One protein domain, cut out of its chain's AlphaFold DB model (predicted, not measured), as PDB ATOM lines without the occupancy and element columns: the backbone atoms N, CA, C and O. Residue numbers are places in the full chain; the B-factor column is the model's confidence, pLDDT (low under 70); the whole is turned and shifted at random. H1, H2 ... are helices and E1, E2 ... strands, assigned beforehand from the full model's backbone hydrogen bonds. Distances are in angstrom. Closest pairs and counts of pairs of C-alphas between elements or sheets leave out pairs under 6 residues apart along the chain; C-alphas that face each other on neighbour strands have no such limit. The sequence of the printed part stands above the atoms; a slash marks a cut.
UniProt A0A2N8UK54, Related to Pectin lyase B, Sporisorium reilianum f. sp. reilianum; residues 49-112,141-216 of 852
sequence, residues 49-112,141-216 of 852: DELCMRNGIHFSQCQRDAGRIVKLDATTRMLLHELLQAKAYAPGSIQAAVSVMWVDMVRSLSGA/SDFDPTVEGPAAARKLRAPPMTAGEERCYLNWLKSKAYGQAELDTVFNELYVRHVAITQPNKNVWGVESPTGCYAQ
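Overview. This is residues 49 to 112 and 141 to 216 of the 852 residues of the protein "Related to Pectin lyase B" of Sporisorium reilianum f. sp. reilianum (UniProt A0A2N8UK54). Five helices form a crossed cluster with H2 in its middle; H1 and H2 make one helical hairpin, H4 and H5 another, and H3 packs on H2. On the side of H5 away from H3 lies a looser lobe of loops, where the small strand E1 sits between residues 53 to 54 and residues 207 to 208, short stretches paired with it antiparallel. The 140 printed residues include one named strand and five named helices, in the order E1 H1 H2 H3 H4 H5, and the class is mostly helix. The whole is compact, with a radius of gyration of the C-alphas of 14.5 A and spans of 49 by 38 by 27 A.

Arrangement. E1, residues 57 to 59, pairs with no named strand. H1, residues 74 to 86, is apart from E1. H2, residues 93 to 109, is the hub, touching four helices. Residues 80 to 84 of H1 touch residues 93 to 97 of H2, closest at the C-alphas of Leu 84 and Ser 93, 5.6 A; this helical hairpin has a shallow tilt of 33 degrees, only just short of steep, opposite ways. H3, residues 145 to 156, touches H2 at a steep tilt of 49 degrees, the same way, with the closest C-alphas, Ser 99 and Gly 149, 4.3 A apart. H4, residues 163 to 175, touches H2 through residues 166 to 170, about perpendicular at 71 degrees, only just past steep; the C-alphas of Ile 94 and Glu 166 are closest, at 6.0 A. H5, residues 180 to 194, touches H2 at a steep tilt of 60 degrees, the closest C-alphas being Val 98 and Leu 190, 6.7 A. H4 and H5, a helical hairpin, only just touch, with 3 pairs of C-alphas within 8 A, Leu 173 and Glu 182 closest at 6.7 A, at a shallow tilt of 16 degrees, opposite ways. H1 and H5 only just touch, also with 3 pairs, Arg 77 and Asp 184 closest at 7.1 A, about perpendicular at 82 degrees. The closest C-alphas of E1 and H5, Ile 57 and Thr 185, are 6.8 A apart. H3 and H5 are apart. Every O i to N i+4 pair is within hydrogen-bond range in H1, H2, H4 and H5, and 6 of 8 are in H3.

Along the chain. E1 begins at C-alpha 57, (42.130, 88.930, 28.020). H1 is 18.3 A long, H2 24.7 A, H3 15.2 A, H4 18.1 A and H5 21.0 A, ending at C-alpha 194, (46.783, 102.871, 26.979).

Size, cuts and confidence. Residues 113 to 140 are not printed, and C-alphas 112 and 141 are 20.5 A apart across this cut. The link from E1 to H1 is long, and residues 195 to 216 hold no named element. The mean pLDDT of the printed part is 71.0, with 61 residues under 70, among them residues 49 to 71 and 141 to 152.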
ATOM      1  N   ASP A  49      25.633  83.608  32.839       51.75
ATOM      2  CA  ASP A  49      25.973  83.395  31.423       51.75
ATOM      3  C   ASP A  49      27.054  84.386  30.942       51.75
ATOM      4  O   ASP A  49      26.919  85.098  29.945       51.75
ATOM      5  N   GLU A  50      28.122  84.515  31.737       56.31
ATOM      6  CA  GLU A  50      29.232  85.435  31.469       56.31
ATOM      7  C   GLU A  50      30.554  84.689  31.295       56.31
ATOM      8  O   GLU A  50      31.033  84.006  32.201       56.31
ATOM      9  N   LEU A  51      31.183  84.882  30.134       53.72
ATOM     10  CA  LEU A  51      32.532  84.404  29.851       53.72
ATOM     11  C   LEU A  51      33.560  85.429  30.363       53.72
ATOM     12  O   LEU A  51      33.641  86.554  29.868       53.72
ATOM     13  N   CYS A  52      34.340  85.040  31.368       63.44
ATOM     14  CA  CYS A  52      35.324  85.878  32.063       63.44
ATOM     15  C   CYS A  52      36.657  86.024  31.304       63.44
ATOM     16  O   CYS A  52      37.496  86.837  31.689       63.44
ATOM     17  N   MET A  53      36.850  85.255  30.228       61.50
ATOM     18  CA  MET A  53      37.994  85.339  29.318       61.50
ATOM     19  C   MET A  53      37.501  85.647  27.899       61.50
ATOM     20  O   MET A  53      36.612  84.965  27.394       61.50
ATOM     21  N   ARG A  54      38.067  86.658  27.229       59.94
ATOM     22  CA  ARG A  54      37.683  87.027  25.854       59.94
ATOM     23  C   ARG A  54      38.832  87.680  25.099       59.94
ATOM     24  O   ARG A  54      39.493  88.567  25.624       59.94
ATOM     25  N   ASN A  55      39.046  87.268  23.848       60.41
ATOM     26  CA  ASN A  55      40.147  87.738  22.994       60.41
ATOM     27  C   ASN A  55      41.516  87.664  23.715       60.41
ATOM     28  O   ASN A  55      42.285  88.621  23.699       60.41
ATOM     29  N   GLY A  56      41.792  86.566  24.424       60.25
ATOM     30  CA  GLY A  56      43.024  86.397  25.209       60.25
ATOM     31  C   GLY A  56      43.109  87.219  26.505       60.25
ATOM     32  O   GLY A  56      44.008  86.971  27.292       60.25
ATOM     33  N   ILE A  57      42.182  88.146  26.775       65.56
ATOM     34  CA  ILE A  57      42.130  88.930  28.020       65.56
ATOM     35  C   ILE A  57      41.299  88.212  29.087       65.56
ATOM     36  O   ILE A  57      40.231  87.679  28.788       65.56
ATOM     37  N   HIS A  58      41.759  88.264  30.340       69.62
ATOM     38  CA  HIS A  58      41.034  87.817  31.531       69.62
ATOM     39  C   HIS A  58      40.446  89.025  32.284       69.62
ATOM     40  O   HIS A  58      41.124  90.037  32.462       69.62
ATOM     41  N   PHE A  59      39.202  88.937  32.759       67.88
ATOM     42  CA  PHE A  59      38.525  90.022  33.483       67.88
ATOM     43  C   PHE A  59      38.306  89.658  34.958       67.88
ATOM     44  O   PHE A  59      37.475  88.804  35.266       67.88
ATOM     45  N   SER A  60      38.971  90.375  35.878       65.25
ATOM     46  CA  SER A  60      38.889  90.153  37.340       65.25
ATOM     47  C   SER A  60      37.474  90.337  37.905       65.25
ATOM     48  O   SER A  60      37.150  89.925  39.016       65.25
ATOM     49  N   GLN A  61      36.626  91.034  37.153       61.75
ATOM     50  CA  GLN A  61      35.190  91.121  37.356       61.75
ATOM     51  C   GLN A  61      34.554  90.885  35.990       61.75
ATOM     52  O   GLN A  61      34.529  91.801  35.176       61.75
ATOM     53  N   CYS A  62      34.104  89.660  35.713       60.03
ATOM     54  CA  CYS A  62      33.453  89.312  34.444       60.03
ATOM     55  C   CYS A  62      32.301  90.288  34.152       60.03
ATOM     56  O   CYS A  62      31.497  90.543  35.049       60.03
ATOM     57  N   GLN A  63      32.242  90.840  32.935       56.28
ATOM     58  CA  GLN A  63      31.179  91.755  32.505       56.28
ATOM     59  C   GLN A  63      30.732  91.435  31.079       56.28
ATOM     60  O   GLN A  63      31.557  91.170  30.199       56.28
ATOM     61  N   ARG A  64      29.430  91.564  30.814       51.72
ATOM     62  CA  ARG A  64      28.879  91.578  29.451       51.72
ATOM     63  C   ARG A  64      29.362  92.795  28.653       51.72
ATOM     64  O   ARG A  64      28.794  93.880  28.754       51.72
ATOM     65  N   ASP A  65      30.349  92.589  27.785       52.88
ATOM     66  CA  ASP A  65      30.699  93.531  26.715       52.88
ATOM     67  C   ASP A  65      30.177  93.066  25.344       52.88
ATOM     68  O   ASP A  65      30.280  91.898  24.965       52.88
ATOM     69  N   ALA A  66      29.681  94.009  24.546       54.28
ATOM     70  CA  ALA A  66      29.225  93.791  23.174       54.28
ATOM     71  C   ALA A  66      30.356  94.000  22.140       54.28
ATOM     72  O   ALA A  66      30.114  94.523  21.055       54.28
ATOM     73  N   GLY A  67      31.600  93.641  22.484       52.25
ATOM     74  CA  GLY A  67      32.780  93.843  21.633       52.25
ATOM     75  C   GLY A  67      33.261  95.298  21.564       52.25
ATOM     76  O   GLY A  67      33.794  95.722  20.543       52.25
ATOM     77  N   ARG A  68      33.048  96.085  22.625       56.59
ATOM     78  CA  ARG A  68      33.394  97.509  22.712       56.59
ATOM     79  C   ARG A  68      34.675  97.775  23.507       56.59
ATOM     80  O   ARG A  68      35.121  98.923  23.503       56.59
ATOM     81  N   ILE A  69      35.245  96.797  24.221       62.25
ATOM     82  CA  ILE A  69      36.468  96.987  25.029       62.25
ATOM     83  C   ILE A  69      37.723  97.031  24.144       62.25
ATOM     84  O   ILE A  69      38.460  98.014  24.203       62.25
ATOM     85  N   VAL A  70      37.938  96.018  23.295       69.94
ATOM     86  CA  VAL A  70      39.073  95.949  22.353       69.94
ATOM     87  C   VAL A  70      38.563  96.084  20.921       69.94
ATOM     88  O   VAL A  70      37.920  95.172  20.405       69.94
ATOM     89  N   LYS A  71      38.879  97.204  20.264       69.88
ATOM     90  CA  LYS A  71      38.489  97.503  18.874       69.88
ATOM     91  C   LYS A  71      39.714  97.416  17.950       69.88
ATOM     92  O   LYS A  71      40.135  98.410  17.374       69.88
ATOM     93  N   LEU A  72      40.295  96.218  17.860       74.69
ATOM     94  CA  LEU A  72      41.393  95.881  16.946       74.69
ATOM     95  C   LEU A  72      40.927  94.774  15.994       74.69
ATOM     96  O   LEU A  72      40.769  93.621  16.415       74.69
ATOM     97  N   ASP A  73      40.691  95.136  14.733       72.25
ATOM     98  CA  ASP A  73      40.313  94.201  13.671       72.25
ATOM     99  C   ASP A  73      41.521  93.439  13.092       72.25
ATOM    100  O   ASP A  73      42.679  93.709  13.420       72.25
ATOM    101  N   ALA A  74      41.246  92.456  12.230       69.31
ATOM    102  CA  ALA A  74      42.270  91.602  11.627       69.31
ATOM    103  C   ALA A  74      43.280  92.372  10.755       69.31
ATOM    104  O   ALA A  74      44.451  92.000  10.718       69.31
ATOM    105  N   THR A  75      42.861  93.459  10.097       68.38
ATOM    106  CA  THR A  75      43.769  94.271   9.270       68.38
ATOM    107  C   THR A  75      44.722  95.044  10.172       68.38
ATOM    108  O   THR A  75      45.933  94.994   9.990       68.38
ATOM    109  N   THR A  76      44.192  95.684  11.212       70.00
ATOM    110  CA  THR A  76      44.969  96.454  12.186       70.00
ATOM    111  C   THR A  76      45.987  95.569  12.915       70.00
ATOM    112  O   THR A  76      47.138  95.965  13.071       70.00
ATOM    113  N   ARG A  77      45.604  94.342  13.302       80.38
ATOM    114  CA  ARG A  77      46.507  93.339  13.907       80.38
ATOM    115  C   ARG A  77      47.662  92.957  12.986       80.38
ATOM    116  O   ARG A  77      48.807  92.953  13.426       80.38
ATOM    117  N   MET A  78      47.366  92.677  11.715       74.38
ATOM    118  CA  MET A  78      48.372  92.342  10.705       74.38
ATOM    119  C   MET A  78      49.391  93.479  10.540       74.38
ATOM    120  O   MET A  78      50.590  93.240  10.628       74.38
ATOM    121  N   LEU A  79      48.923  94.724  10.412       70.62
ATOM    122  CA  LEU A  79      49.791  95.898  10.258       70.62
ATOM    123  C   LEU A  79      50.632  96.184  11.517       70.62
ATOM    124  O   LEU A  79      51.787  96.583  11.407       70.62
ATOM    125  N   LEU A  80      50.087  95.963  12.720       82.50
ATOM    126  CA  LEU A  80      50.843  96.068  13.975       82.50
ATOM    127  C   LEU A  80      51.899  94.955  14.106       82.50
ATOM    128  O   LEU A  80      52.974  95.194  14.651       82.50
ATOM    129  N   HIS A  81      51.628  93.755  13.587       83.12
ATOM    130  CA  HIS A  81      52.599  92.661  13.524       83.12
ATOM    131  C   HIS A  81      53.730  92.984  12.529       83.12
ATOM    132  O   HIS A  81      54.902  92.909  12.900       83.12
ATOM    133  N   GLU A  82      53.397  93.445  11.317       76.81
ATOM    134  CA  GLU A  82      54.359  93.950  10.324       76.81
ATOM    135  C   GLU A  82      55.232  95.082  10.902       76.81
ATOM    136  O   GLU A  82      56.448  95.083  10.714       76.81
ATOM    137  N   LEU A  83      54.648  96.004  11.680       77.50
ATOM    138  CA  LEU A  83      55.357  97.098  12.359       77.50
ATOM    139  C   LEU A  83      56.434  96.589  13.337       77.50
ATOM    140  O   LEU A  83      57.557  97.101  13.348       77.50
ATOM    141  N   LEU A  84      56.106  95.579  14.152       82.81
ATOM    142  CA  LEU A  84      57.055  94.970  15.089       82.81
ATOM    143  C   LEU A  84      58.150  94.178  14.357       82.81
ATOM    144  O   LEU A  84      59.322  94.274  14.728       82.81
ATOM    145  N   GLN A  85      57.795  93.459  13.287       79.88
ATOM    146  CA  GLN A  85      58.749  92.732  12.444       79.88
ATOM    147  C   GLN A  85      59.716  93.670  11.707       79.88
ATOM    148  O   GLN A  85      60.919  93.413  11.702       79.88
ATOM    149  N   ALA A  86      59.235  94.792  11.165       72.69
ATOM    150  CA  ALA A  86      60.066  95.811  10.516       72.69
ATOM    151  C   ALA A  86      61.056  96.486  11.486       72.69
ATOM    152  O   ALA A  86      62.104  96.980  11.071       72.69
ATOM    153  N   LYS A  87      60.759  96.476  12.793       72.31
ATOM    154  CA  LYS A  87      61.687  96.873  13.865       72.31
ATOM    155  C   LYS A  87      62.488  95.707  14.457       72.31
ATOM    156  O   LYS A  87      63.178  95.915  15.449       72.31
ATOM    157  N   ALA A  88      62.397  94.501  13.894       79.00
ATOM    158  CA  ALA A  88      63.012  93.273  14.408       79.00
ATOM    159  C   ALA A  88      62.743  93.019  15.911       79.00
ATOM    160  O   ALA A  88      63.586  92.461  16.615       79.00
ATOM    161  N   TYR A  89      61.580  93.460  16.411       83.62
ATOM    162  CA  TYR A  89      61.203  93.451  17.832       83.62
ATOM    163  C   TYR A  89      62.208  94.171  18.766       83.62
ATOM    164  O   TYR A  89      62.342  93.834  19.942       83.62
ATOM    165  N   ALA A  90      62.937  95.166  18.253       80.31
ATOM    166  CA  ALA A  90      63.877  95.979  19.027       80.31
ATOM    167  C   ALA A  90      63.169  96.925  20.032       80.31
ATOM    168  O   ALA A  90      61.966  97.178  19.914       80.31
ATOM    169  N   PRO A  91      63.889  97.504  21.013       79.12
ATOM    170  CA  PRO A  91      63.359  98.574  21.863       79.12
ATOM    171  C   PRO A  91      62.761  99.740  21.053       79.12
ATOM    172  O   PRO A  91      63.237 100.060  19.965       79.12
ATOM    173  N   GLY A  92      61.699 100.354  21.572       77.94
ATOM    174  CA  GLY A  92      60.855 101.335  20.886       77.94
ATOM    175  C   GLY A  92      59.782 100.736  19.965       77.94
ATOM    176  O   GLY A  92      58.913 101.471  19.491       77.94
ATOM    177  N   SER A  93      59.803  99.427  19.681       83.31
ATOM    178  CA  SER A  93      58.836  98.813  18.759       83.31
ATOM    179  C   SER A  93      57.434  98.650  19.362       83.31
ATOM    180  O   SER A  93      56.448  98.904  18.667       83.31
ATOM    181  N   ILE A  94      57.304  98.340  20.660       88.94
ATOM    182  CA  ILE A  94      55.993  98.280  21.327       88.94
ATOM    183  C   ILE A  94      55.461  99.700  21.554       88.94
ATOM    184  O   ILE A  94      54.274  99.952  21.339       88.94
ATOM    185  N   GLN A  95      56.333 100.656  21.890       84.69
ATOM    186  CA  GLN A  95      55.961 102.070  21.974       84.69
ATOM    187  C   GLN A  95      55.439 102.604  20.624       84.69
ATOM    188  O   GLN A  95      54.466 103.366  20.599       84.69
ATOM    189  N   ALA A  96      56.021 102.176  19.498       78.69
ATOM    190  CA  ALA A  96      55.510 102.489  18.164       78.69
ATOM    191  C   ALA A  96      54.133 101.845  17.905       78.69
ATOM    192  O   ALA A  96      53.233 102.524  17.412       78.69
ATOM    193  N   ALA A  97      53.926 100.584  18.300       86.00
ATOM    194  CA  ALA A  97      52.631  99.907  18.174       86.00
ATOM    195  C   ALA A  97      51.515 100.620  18.969       86.00
ATOM    196  O   ALA A  97      50.451 100.905  18.418       86.00
ATOM    197  N   VAL A  98      51.772 100.996  20.228       85.62
ATOM    198  CA  VAL A  98      50.841 101.801  21.047       85.62
ATOM    199  C   VAL A  98      50.578 103.172  20.411       85.62
ATOM    200  O   VAL A  98      49.436 103.631  20.371       85.62
ATOM    201  N   SER A  99      51.612 103.806  19.850       79.12
ATOM    202  CA  SER A  99      51.489 105.102  19.169       79.12
ATOM    203  C   SER A  99      50.555 105.049  17.958       79.12
ATOM    204  O   SER A  99      49.725 105.943  17.790       79.12
ATOM    205  N   VAL A 100      50.614 103.976  17.161       78.06
ATOM    206  CA  VAL A 100      49.681 103.739  16.044       78.06
ATOM    207  C   VAL A 100      48.239 103.578  16.549       78.06
ATOM    208  O   VAL A 100      47.327 104.191  15.990       78.06
ATOM    209  N   MET A 101      48.017 102.840  17.646       84.12
ATOM    210  CA  MET A 101      46.678 102.686  18.241       84.12
ATOM    211  C   MET A 101      46.095 104.014  18.764       84.12
ATOM    212  O   MET A 101      44.888 104.243  18.659       84.12
ATOM    213  N   TRP A 102      46.923 104.913  19.310       80.12
ATOM    214  CA  TRP A 102      46.478 106.255  19.712       80.12
ATOM    215  C   TRP A 102      46.074 107.124  18.519       80.12
ATOM    216  O   TRP A 102      45.075 107.842  18.598       80.12
ATOM    217  N   VAL A 103      46.821 107.061  17.413       73.19
ATOM    218  CA  VAL A 103      46.502 107.811  16.190       73.19
ATOM    219  C   VAL A 103      45.181 107.323  15.578       73.19
ATOM    220  O   VAL A 103      44.345 108.163  15.236       73.19
ATOM    221  N   ASP A 104      44.929 106.006  15.528       75.62
ATOM    222  CA  ASP A 104      43.611 105.464  15.147       75.62
ATOM    223  C   ASP A 104      42.496 105.986  16.063       75.62
ATOM    224  O   ASP A 104      41.513 106.552  15.584       75.62
ATOM    225  N   MET A 105      42.665 105.880  17.385       75.31
ATOM    226  CA  MET A 105      41.660 106.332  18.353       75.31
ATOM    227  C   MET A 105      41.313 107.819  18.168       75.31
ATOM    228  O   MET A 105      40.135 108.179  18.155       75.31
ATOM    229  N   VAL A 106      42.306 108.690  17.941       69.31
ATOM    230  CA  VAL A 106      42.063 110.110  17.626       69.31
ATOM    231  C   VAL A 106      41.259 110.278  16.333       69.31
ATOM    232  O   VAL A 106      40.318 111.075  16.322       69.31
ATOM    233  N   ARG A 107      41.602 109.552  15.261       68.19
ATOM    234  CA  ARG A 107      40.919 109.642  13.955       68.19
ATOM    235  C   ARG A 107      39.487 109.084  14.025       68.19
ATOM    236  O   ARG A 107      38.562 109.693  13.484       68.19
ATOM    237  N   SER A 108      39.277 107.987  14.758       67.75
ATOM    238  CA  SER A 108      37.960 107.389  15.018       67.75
ATOM    239  C   SER A 108      37.068 108.279  15.892       67.75
ATOM    240  O   SER A 108      35.856 108.269  15.695       67.75
ATOM    241  N   LEU A 109      37.628 109.040  16.842       65.06
ATOM    242  CA  LEU A 109      36.868 109.986  17.675       65.06
ATOM    243  C   LEU A 109      36.575 111.312  16.959       65.06
ATOM    244  O   LEU A 109      35.578 111.958  17.267       65.06
ATOM    245  N   SER A 110      37.403 111.724  15.993       64.06
ATOM    246  CA  SER A 110      37.196 112.963  15.228       64.06
ATOM    247  C   SER A 110      36.234 112.823  14.042       64.06
ATOM    248  O   SER A 110      36.110 113.761  13.259       64.06
ATOM    249  N   GLY A 111      35.613 111.653  13.846       50.12
ATOM    250  CA  GLY A 111      34.737 111.370  12.701       50.12
ATOM    251  C   GLY A 111      35.456 111.257  11.347       50.12
ATOM    252  O   GLY A 111      34.802 111.050  10.327       50.12
ATOM    253  N   ALA A 112      36.792 111.339  11.314       42.44
ATOM    254  CA  ALA A 112      37.573 111.362  10.072       42.44
ATOM    255  C   ALA A 112      37.447 110.060   9.255       42.44
ATOM    256  O   ALA A 112      37.610 110.082   8.039       42.44
ATOM    257  N   SER A 141      58.417 112.820   7.216       39.06
ATOM    258  CA  SER A 141      57.907 113.571   8.374       39.06
ATOM    259  C   SER A 141      56.413 113.398   8.648       39.06
ATOM    260  O   SER A 141      55.968 113.657   9.763       39.06
ATOM    261  N   ASP A 142      55.634 113.005   7.640       39.84
ATOM    262  CA  ASP A 142      54.173 113.055   7.680       39.84
ATOM    263  C   ASP A 142      53.571 111.744   8.235       39.84
ATOM    264  O   ASP A 142      52.360 111.655   8.430       39.84
ATOM    265  N   PHE A 143      54.410 110.724   8.483       49.03
ATOM    266  CA  PHE A 143      54.000 109.375   8.910       49.03
ATOM    267  C   PHE A 143      54.878 108.750  10.009       49.03
ATOM    268  O   PHE A 143      54.723 107.566  10.305       49.03
ATOM    269  N   ASP A 144      55.778 109.508  10.642       51.00
ATOM    270  CA  ASP A 144      56.590 108.988  11.746       51.00
ATOM    271  C   ASP A 144      55.737 108.807  13.029       51.00
ATOM    272  O   ASP A 144      55.249 109.798  13.595       51.00
ATOM    273  N   PRO A 145      55.561 107.571  13.548       51.28
ATOM    274  CA  PRO A 145      54.807 107.332  14.778       51.28
ATOM    275  C   PRO A 145      55.468 107.953  16.019       51.28
ATOM    276  O   PRO A 145      54.778 108.175  17.011       51.28
ATOM    277  N   THR A 146      56.762 108.289  15.978       47.69
ATOM    278  CA  THR A 146      57.442 109.041  17.048       47.69
ATOM    279  C   THR A 146      57.088 110.534  17.046       47.69
ATOM    280  O   THR A 146      57.280 111.206  18.060       47.69
ATOM    281  N   VAL A 147      56.496 111.048  15.958       52.69
ATOM    282  CA  VAL A 147      56.042 112.441  15.815       52.69
ATOM    283  C   VAL A 147      54.529 112.559  16.037       52.69
ATOM    284  O   VAL A 147      54.098 113.315  16.916       52.69
ATOM    285  N   GLU A 148      53.703 111.786  15.314       59.47
ATOM    286  CA  GLU A 148      52.239 111.803  15.516       59.47
ATOM    287  C   GLU A 148      51.828 111.155  16.850       59.47
ATOM    288  O   GLU A 148      50.930 111.661  17.528       59.47
ATOM    289  N   GLY A 149      52.494 110.074  17.274       66.94
ATOM    290  CA  GLY A 149      52.156 109.313  18.484       66.94
ATOM    291  C   GLY A 149      52.100 110.167  19.753       66.94
ATOM    292  O   GLY A 149      51.055 110.205  20.407       66.94
ATOM    293  N   PRO A 150      53.154 110.933  20.094       68.25
ATOM    294  CA  PRO A 150      53.128 111.848  21.233       68.25
ATOM    295  C   PRO A 150      52.099 112.980  21.098       68.25
ATOM    296  O   PRO A 150      51.601 113.487  22.104       68.25
ATOM    297  N   ALA A 151      51.754 113.416  19.881       67.75
ATOM    298  CA  ALA A 151      50.673 114.384  19.671       67.75
ATOM    299  C   ALA A 151      49.292 113.762  19.957       67.75
ATOM    300  O   ALA A 151      48.495 114.355  20.687       67.75
ATOM    301  N   ALA A 152      49.043 112.541  19.475       69.44
ATOM    302  CA  ALA A 152      47.831 111.780  19.762       69.44
ATOM    303  C   ALA A 152      47.703 111.451  21.260       69.44
ATOM    304  O   ALA A 152      46.656 111.716  21.851       69.44
ATOM    305  N   ALA A 153      48.780 110.990  21.905       74.38
ATOM    306  CA  ALA A 153      48.830 110.717  23.343       74.38
ATOM    307  C   ALA A 153      48.452 111.949  24.182       74.38
ATOM    308  O   ALA A 153      47.579 111.868  25.046       74.38
ATOM    309  N   ARG A 154      49.040 113.120  23.876       75.19
ATOM    310  CA  ARG A 154      48.704 114.398  24.533       75.19
ATOM    311  C   ARG A 154      47.243 114.800  24.309       75.19
ATOM    312  O   ARG A 154      46.592 115.240  25.253       75.19
ATOM    313  N   LYS A 155      46.709 114.614  23.096       73.31
ATOM    314  CA  LYS A 155      45.307 114.922  22.754       73.31
ATOM    315  C   LYS A 155      44.305 114.004  23.469       73.31
ATOM    316  O   LYS A 155      43.261 114.479  23.901       73.31
ATOM    317  N   LEU A 156      44.635 112.720  23.623       70.81
ATOM    318  CA  LEU A 156      43.834 111.725  24.350       70.81
ATOM    319  C   LEU A 156      44.028 111.762  25.875       70.81
ATOM    320  O   LEU A 156      43.258 111.130  26.593       70.81
ATOM    321  N   ARG A 157      45.058 112.465  26.371       74.12
ATOM    322  CA  ARG A 157      45.564 112.365  27.755       74.12
ATOM    323  C   ARG A 157      45.921 110.922  28.150       74.12
ATOM    324  O   ARG A 157      45.704 110.510  29.286       74.12
ATOM    325  N   ALA A 158      46.457 110.156  27.201       72.69
ATOM    326  CA  ALA A 158      46.876 108.778  27.427       72.69
ATOM    327  C   ALA A 158      48.061 108.703  28.411       72.69
ATOM    328  O   ALA A 158      48.940 109.571  28.359       72.69
ATOM    329  N   PRO A 159      48.138 107.676  29.280       66.44
ATOM    330  CA  PRO A 159      49.310 107.477  30.120       66.44
ATOM    331  C   PRO A 159      50.508 107.054  29.257       66.44
ATOM    332  O   PRO A 159      50.338 106.230  28.346       66.44
ATOM    333  N   PRO A 160      51.716 107.575  29.538       64.00
ATOM    334  CA  PRO A 160      52.916 107.187  28.812       64.00
ATOM    335  C   PRO A 160      53.198 105.696  29.006       64.00
ATOM    336  O   PRO A 160      52.959 105.144  30.079       64.00
ATOM    337  N   MET A 161      53.744 105.062  27.970       79.00
ATOM    338  CA  MET A 161      54.372 103.754  28.109       79.00
ATOM    339  C   MET A 161      55.769 103.930  28.711       79.00
ATOM    340  O   MET A 161      56.525 104.809  28.297       79.00
ATOM    341  N   THR A 162      56.103 103.109  29.696       79.25
ATOM    342  CA  THR A 162      57.404 103.091  30.366       79.25
ATOM    343  C   THR A 162      58.358 102.096  29.704       79.25
ATOM    344  O   THR A 162      57.952 101.067  29.160       79.25
ATOM    345  N   ALA A 163      59.662 102.350  29.830       74.00
ATOM    346  CA  ALA A 163      60.694 101.416  29.378       74.00
ATOM    347  C   ALA A 163      60.671 100.067  30.134       74.00
ATOM    348  O   ALA A 163      61.193  99.075  29.628       74.00
ATOM    349  N   GLY A 164      60.070 100.017  31.332       74.12
ATOM    350  CA  GLY A 164      59.839  98.775  32.078       74.12
ATOM    351  C   GLY A 164      58.733  97.925  31.451       74.12
ATOM    352  O   GLY A 164      58.947  96.745  31.184       74.12
ATOM    353  N   GLU A 165      57.588  98.538  31.136       81.88
ATOM    354  CA  GLU A 165      56.480  97.874  30.435       81.88
ATOM    355  C   GLU A 165      56.923  97.365  29.056       81.88
ATOM    356  O   GLU A 165      56.667  96.210  28.727       81.88
ATOM    357  N   GLU A 166      57.642  98.169  28.261       85.69
ATOM    358  CA  GLU A 166      58.118  97.725  26.942       85.69
ATOM    359  C   GLU A 166      59.104  96.556  27.046       85.69
ATOM    360  O   GLU A 166      58.967  95.565  26.326       85.69
ATOM    361  N   ARG A 167      60.059  96.623  27.981       83.69
ATOM    362  CA  ARG A 167      60.999  95.525  28.242       83.69
ATOM    363  C   ARG A 167      60.272  94.255  28.692       83.69
ATOM    364  O   ARG A 167      60.664  93.167  28.278       83.69
ATOM    365  N   CYS A 168      59.211  94.388  29.489       85.88
ATOM    366  CA  CYS A 168      58.354  93.278  29.901       85.88
ATOM    367  C   CYS A 168      57.669  92.625  28.689       85.88
ATOM    368  O   CYS A 168      57.862  91.432  28.455       85.88
ATOM    369  N   TYR A 169      56.970  93.404  27.855       90.06
ATOM    370  CA  TYR A 169      56.277  92.881  26.672       90.06
ATOM    371  C   TYR A 169      57.224  92.252  25.643       90.06
ATOM    372  O   TYR A 169      56.928  91.173  25.130       90.06
ATOM    373  N   LEU A 170      58.380  92.867  25.370       88.12
ATOM    374  CA  LEU A 170      59.374  92.306  24.448       88.12
ATOM    375  C   LEU A 170      59.985  91.003  24.978       88.12
ATOM    376  O   LEU A 170      60.091  90.032  24.228       88.12
ATOM    377  N   ASN A 171      60.331  90.938  26.267       82.44
ATOM    378  CA  ASN A 171      60.833  89.705  26.877       82.44
ATOM    379  C   ASN A 171      59.767  88.597  26.886       82.44
ATOM    380  O   ASN A 171      60.088  87.444  26.590       82.44
ATOM    381  N   TRP A 172      58.506  88.937  27.170       88.38
ATOM    382  CA  TRP A 172      57.399  87.984  27.154       88.38
ATOM    383  C   TRP A 172      57.158  87.436  25.741       88.38
ATOM    384  O   TRP A 172      57.192  86.220  25.556       88.38
ATOM    385  N   LEU A 173      57.042  88.293  24.719       88.12
ATOM    386  CA  LEU A 173      56.890  87.863  23.321       88.12
ATOM    387  C   LEU A 173      58.065  87.003  22.840       88.12
ATOM    388  O   LEU A 173      57.857  85.969  22.201       88.12
ATOM    389  N   LYS A 174      59.297  87.371  23.211       86.31
ATOM    390  CA  LYS A 174      60.502  86.587  22.924       86.31
ATOM    391  C   LYS A 174      60.469  85.205  23.588       86.31
ATOM    392  O   LYS A 174      60.868  84.230  22.959       86.31
ATOM    393  N   SER A 175      59.936  85.094  24.811       79.44
ATOM    394  CA  SER A 175      59.721  83.800  25.491       79.44
ATOM    395  C   SER A 175      58.675  82.908  24.804       79.44
ATOM    396  O   SER A 175      58.657  81.699  25.022       79.44
ATOM    397  N   LYS A 176      57.823  83.499  23.957       84.88
ATOM    398  CA  LYS A 176      56.779  82.835  23.162       84.88
ATOM    399  C   LYS A 176      57.113  82.757  21.667       84.88
ATOM    400  O   LYS A 176      56.221  82.532  20.854       84.88
ATOM    401  N   ALA A 177      58.379  82.977  21.297       85.50
ATOM    402  CA  ALA A 177      58.863  82.977  19.913       85.50
ATOM    403  C   ALA A 177      58.049  83.867  18.941       85.50
ATOM    404  O   ALA A 177      58.013  83.594  17.743       85.50
ATOM    405  N   TYR A 178      57.420  84.936  19.449       82.75
ATOM    406  CA  TYR A 178      56.540  85.841  18.694       82.75
ATOM    407  C   TYR A 178      55.347  85.138  18.009       82.75
ATOM    408  O   TYR A 178      54.960  85.495  16.898       82.75
ATOM    409  N   GLY A 179      54.756  84.138  18.673       79.75
ATOM    410  CA  GLY A 179      53.533  83.473  18.214       79.75
ATOM    411  C   GLY A 179      52.360  84.437  17.983       79.75
ATOM    412  O   GLY A 179      52.222  85.465  18.650       79.75
ATOM    413  N   GLN A 180      51.508  84.118  17.004       78.19
ATOM    414  CA  GLN A 180      50.439  85.013  16.540       78.19
ATOM    415  C   GLN A 180      49.392  85.303  17.630       78.19
ATOM    416  O   GLN A 180      48.981  86.449  17.796       78.19
ATOM    417  N   ALA A 181      48.991  84.282  18.397       73.50
ATOM    418  CA  ALA A 181      48.015  84.422  19.478       73.50
ATOM    419  C   ALA A 181      48.584  85.221  20.664       73.50
ATOM    420  O   ALA A 181      47.867  85.946  21.355       73.50
ATOM    421  N   GLU A 182      49.891  85.117  20.882       84.69
ATOM    422  CA  GLU A 182      50.642  85.814  21.914       84.69
ATOM    423  C   GLU A 182      50.846  87.292  21.554       84.69
ATOM    424  O   GLU A 182      50.598  88.163  22.390       84.69
ATOM    425  N   LEU A 183      51.170  87.597  20.294       85.25
ATOM    426  CA  LEU A 183      51.132  88.959  19.749       85.25
ATOM    427  C   LEU A 183      49.737  89.577  19.877       85.25
ATOM    428  O   LEU A 183      49.605  90.689  20.389       85.25
ATOM    429  N   ASP A 184      48.688  88.842  19.500       83.19
ATOM    430  CA  ASP A 184      47.307  89.301  19.652       83.19
ATOM    431  C   ASP A 184      46.922  89.547  21.117       83.19
ATOM    432  O   ASP A 184      46.235  90.528  21.404       83.19
ATOM    433  N   THR A 185      47.400  88.720  22.050       83.81
ATOM    434  CA  THR A 185      47.201  88.906  23.499       83.81
ATOM    435  C   THR A 185      47.874  90.193  23.989       83.81
ATOM    436  O   THR A 185      47.237  90.996  24.676       83.81
ATOM    437  N   VAL A 186      49.120  90.447  23.573       88.44
ATOM    438  CA  VAL A 186      49.865  91.672  23.911       88.44
ATOM    439  C   VAL A 186      49.204  92.917  23.321       88.44
ATOM    440  O   VAL A 186      48.989  93.889  24.043       88.44
ATOM    441  N   PHE A 187      48.802  92.894  22.046       89.50
ATOM    442  CA  PHE A 187      48.073  94.011  21.437       89.50
ATOM    443  C   PHE A 187      46.770  94.325  22.183       89.50
ATOM    444  O   PHE A 187      46.409  95.493  22.325       89.50
ATOM    445  N   ASN A 188      46.086  93.303  22.701       84.62
ATOM    446  CA  ASN A 188      44.840  93.481  23.436       84.62
ATOM    447  C   ASN A 188      45.086  94.101  24.826       84.62
ATOM    448  O   ASN A 188      44.395  95.064  25.169       84.62
ATOM    449  N   GLU A 189      46.078  93.633  25.598       84.75
ATOM    450  CA  GLU A 189      46.464  94.279  26.869       84.75
ATOM    451  C   GLU A 189      46.875  95.745  26.667       84.75
ATOM    452  O   GLU A 189      46.380  96.631  27.367       84.75
ATOM    453  N   LEU A 190      47.744  96.018  25.687       86.62
ATOM    454  CA  LEU A 190      48.220  97.366  25.365       86.62
ATOM    455  C   LEU A 190      47.066  98.306  25.002       86.62
ATOM    456  O   LEU A 190      47.017  99.444  25.481       86.62
ATOM    457  N   TYR A 191      46.107  97.817  24.209       84.56
ATOM    458  CA  TYR A 191      44.910  98.569  23.851       84.56
ATOM    459  C   TYR A 191      44.055  98.888  25.083       84.56
ATOM    460  O   TYR A 191      43.644 100.036  25.259       84.56
ATOM    461  N   VAL A 192      43.819  97.921  25.978       78.94
ATOM    462  CA  VAL A 192      43.072  98.175  27.224       78.94
ATOM    463  C   VAL A 192      43.814  99.168  28.123       78.94
ATOM    464  O   VAL A 192      43.192 100.116  28.608       78.94
ATOM    465  N   ARG A 193      45.135  99.011  28.288       79.62
ATOM    466  CA  ARG A 193      45.971  99.852  29.156       79.62
ATOM    467  C   ARG A 193      46.051 101.302  28.710       79.62
ATOM    468  O   ARG A 193      45.866 102.193  29.530       79.62
ATOM    469  N   HIS A 194      46.394 101.540  27.447       80.94
ATOM    470  CA  HIS A 194      46.783 102.871  26.979       80.94
ATOM    471  C   HIS A 194      45.697 103.572  26.156       80.94
ATOM    472  O   HIS A 194      45.762 104.792  26.012       80.94
ATOM    473  N   VAL A 195      44.720 102.841  25.603       77.56
ATOM    474  CA  VAL A 195      43.828 103.347  24.538       77.56
ATOM    475  C   VAL A 195      42.345 103.281  24.930       77.56
ATOM    476  O   VAL A 195      41.588 104.212  24.673       77.56
ATOM    477  N   ALA A 196      41.897 102.213  25.595       72.94
ATOM    478  CA  ALA A 196      40.493 102.065  25.991       72.94
ATOM    479  C   ALA A 196      40.086 103.041  27.111       72.94
ATOM    480  O   ALA A 196      38.959 103.540  27.112       72.94
ATOM    481  N   ILE A 197      41.007 103.339  28.034       67.12
ATOM    482  CA  ILE A 197      40.798 104.265  29.161       67.12
ATOM    483  C   ILE A 197      40.721 105.745  28.755       67.12
ATOM    484  O   ILE A 197      40.300 106.568  29.561       67.12
ATOM    485  N   THR A 198      41.104 106.110  27.525       68.56
ATOM    486  CA  THR A 198      41.028 107.505  27.046       68.56
ATOM    487  C   THR A 198      39.648 107.862  26.486       68.56
ATOM    488  O   THR A 198      39.446 108.959  25.970       68.56
ATOM    489  N   GLN A 199      38.693 106.928  26.536       68.00
ATOM    490  CA  GLN A 199      37.323 107.122  26.066       68.00
ATOM    491  C   GLN A 199      36.465 107.698  27.208       68.00
ATOM    492  O   GLN A 199      36.463 107.133  28.302       68.00
ATOM    493  N   PRO A 200      35.690 108.776  26.981       52.81
ATOM    494  CA  PRO A 200      35.205 109.656  28.055       52.81
ATOM    495  C   PRO A 200      34.191 109.055  29.048       52.81
ATOM    496  O   PRO A 200      33.895 109.701  30.043       52.81
ATOM    497  N   ASN A 201      33.664 107.850  28.797       53.91
ATOM    498  CA  ASN A 201      32.600 107.209  29.587       53.91
ATOM    499  C   ASN A 201      32.917 105.737  29.939       53.91
ATOM    500  O   ASN A 201      32.027 104.886  29.907       53.91
ATOM    501  N   LYS A 202      34.181 105.390  30.222       53.34
ATOM    502  CA  LYS A 202      34.562 104.020  30.619       53.34
ATOM    503  C   LYS A 202      35.301 103.984  31.952       53.34
ATOM    504  O   LYS A 202      36.301 104.669  32.139       53.34
ATOM    505  N   ASN A 203      34.822 103.121  32.848       53.41
ATOM    506  CA  ASN A 203      35.548 102.738  34.055       53.41
ATOM    507  C   ASN A 203      36.885 102.082  33.682       53.41
ATOM    508  O   ASN A 203      37.017 101.468  32.622       53.41
ATOM    509  N   VAL A 204      37.865 102.174  34.582       55.91
ATOM    510  CA  VAL A 204      39.140 101.467  34.437       55.91
ATOM    511  C   VAL A 204      38.876  99.962  34.527       55.91
ATOM    512  O   VAL A 204      38.464  99.462  35.573       55.91
ATOM    513  N   TRP A 205      39.075  99.247  33.419       62.44
ATOM    514  CA  TRP A 205      38.757  97.823  33.324       62.44
ATOM    515  C   TRP A 205      39.727  96.994  34.172       62.44
ATOM    516  O   TRP A 205      40.935  96.973  33.920       62.44
ATOM    517  N   GLY A 206      39.170  96.300  35.168       60.94
ATOM    518  CA  GLY A 206      39.864  95.292  35.964       60.94
ATOM    519  C   GLY A 206      40.165  94.065  35.111       60.94
ATOM    520  O   GLY A 206      39.362  93.137  35.033       60.94
ATOM    521  N   VAL A 207      41.306  94.104  34.431       64.81
ATOM    522  CA  VAL A 207      41.852  92.998  33.645       64.81
ATOM    523  C   VAL A 207      42.977  92.344  34.437       64.81
ATOM    524  O   VAL A 207      43.870  93.027  34.937       64.81
ATOM    525  N   GLU A 208      42.920  91.021  34.549       68.06
ATOM    526  CA  GLU A 208      44.047  90.210  35.008       68.06
ATOM    527  C   GLU A 208      44.994  90.049  33.826       68.06
ATOM    528  O   GLU A 208      44.560  89.660  32.745       68.06
ATOM    529  N   SER A 209      46.267  90.394  34.011       73.62
ATOM    530  CA  SER A 209      47.259  90.435  32.937       73.62
ATOM    531  C   SER A 209      47.822  89.039  32.642       73.62
ATOM    532  O   SER A 209      48.603  88.550  33.460       73.62
ATOM    533  N   PRO A 210      47.524  88.384  31.498       71.31
ATOM    534  CA  PRO A 210      48.135  87.097  31.168       71.31
ATOM    535  C   PRO A 210      49.620  87.228  30.793       71.31
ATOM    536  O   PRO A 210      50.332  86.223  30.748       71.31
ATOM    537  N   THR A 211      50.110  88.451  30.544       77.00
ATOM    538  CA  THR A 211      51.547  88.725  30.377       77.00
ATOM    539  C   THR A 211      52.271  89.018  31.698       77.00
ATOM    540  O   THR A 211      53.498  88.948  31.751       77.00
ATOM    541  N   GLY A 212      51.529  89.374  32.752       74.00
ATOM    542  CA  GLY A 212      52.039  89.973  33.989       74.00
ATOM    543  C   GLY A 212      52.374  91.469  33.874       74.00
ATOM    544  O   GLY A 212      52.416  92.169  34.888       74.00
ATOM    545  N   CYS A 213      52.561  92.004  32.664       78.94
ATOM    546  CA  CYS A 213      53.024  93.371  32.451       78.94
ATOM    547  C   CYS A 213      51.969  94.436  32.813       78.94
ATOM    548  O   CYS A 213      52.348  95.564  33.130       78.94
ATOM    549  N   TYR A 214      50.664  94.117  32.806       65.62
ATOM    550  CA  TYR A 214      49.536  95.027  33.100       65.62
ATOM    551  C   TYR A 214      49.131  95.128  34.593       65.62
ATOM    552  O   TYR A 214      48.027  95.549  34.930       65.62
ATOM    553  N   ALA A 215      50.031  94.829  35.533       55.25
ATOM    554  CA  ALA A 215      49.773  95.090  36.954       55.25
ATOM    555  C   ALA A 215      49.481  96.588  37.223       55.25
ATOM    556  O   ALA A 215      50.354  97.445  37.067       55.25
ATOM    557  N   GLN A 216      48.249  96.922  37.635       39.88
ATOM    558  CA  GLN A 216      47.903  98.287  38.047       39.88
ATOM    559  C   GLN A 216      48.300  98.554  39.507       39.88
ATOM    560  O   GLN A 216      47.962  97.751  40.382       39.88
TER     561      GLN A 216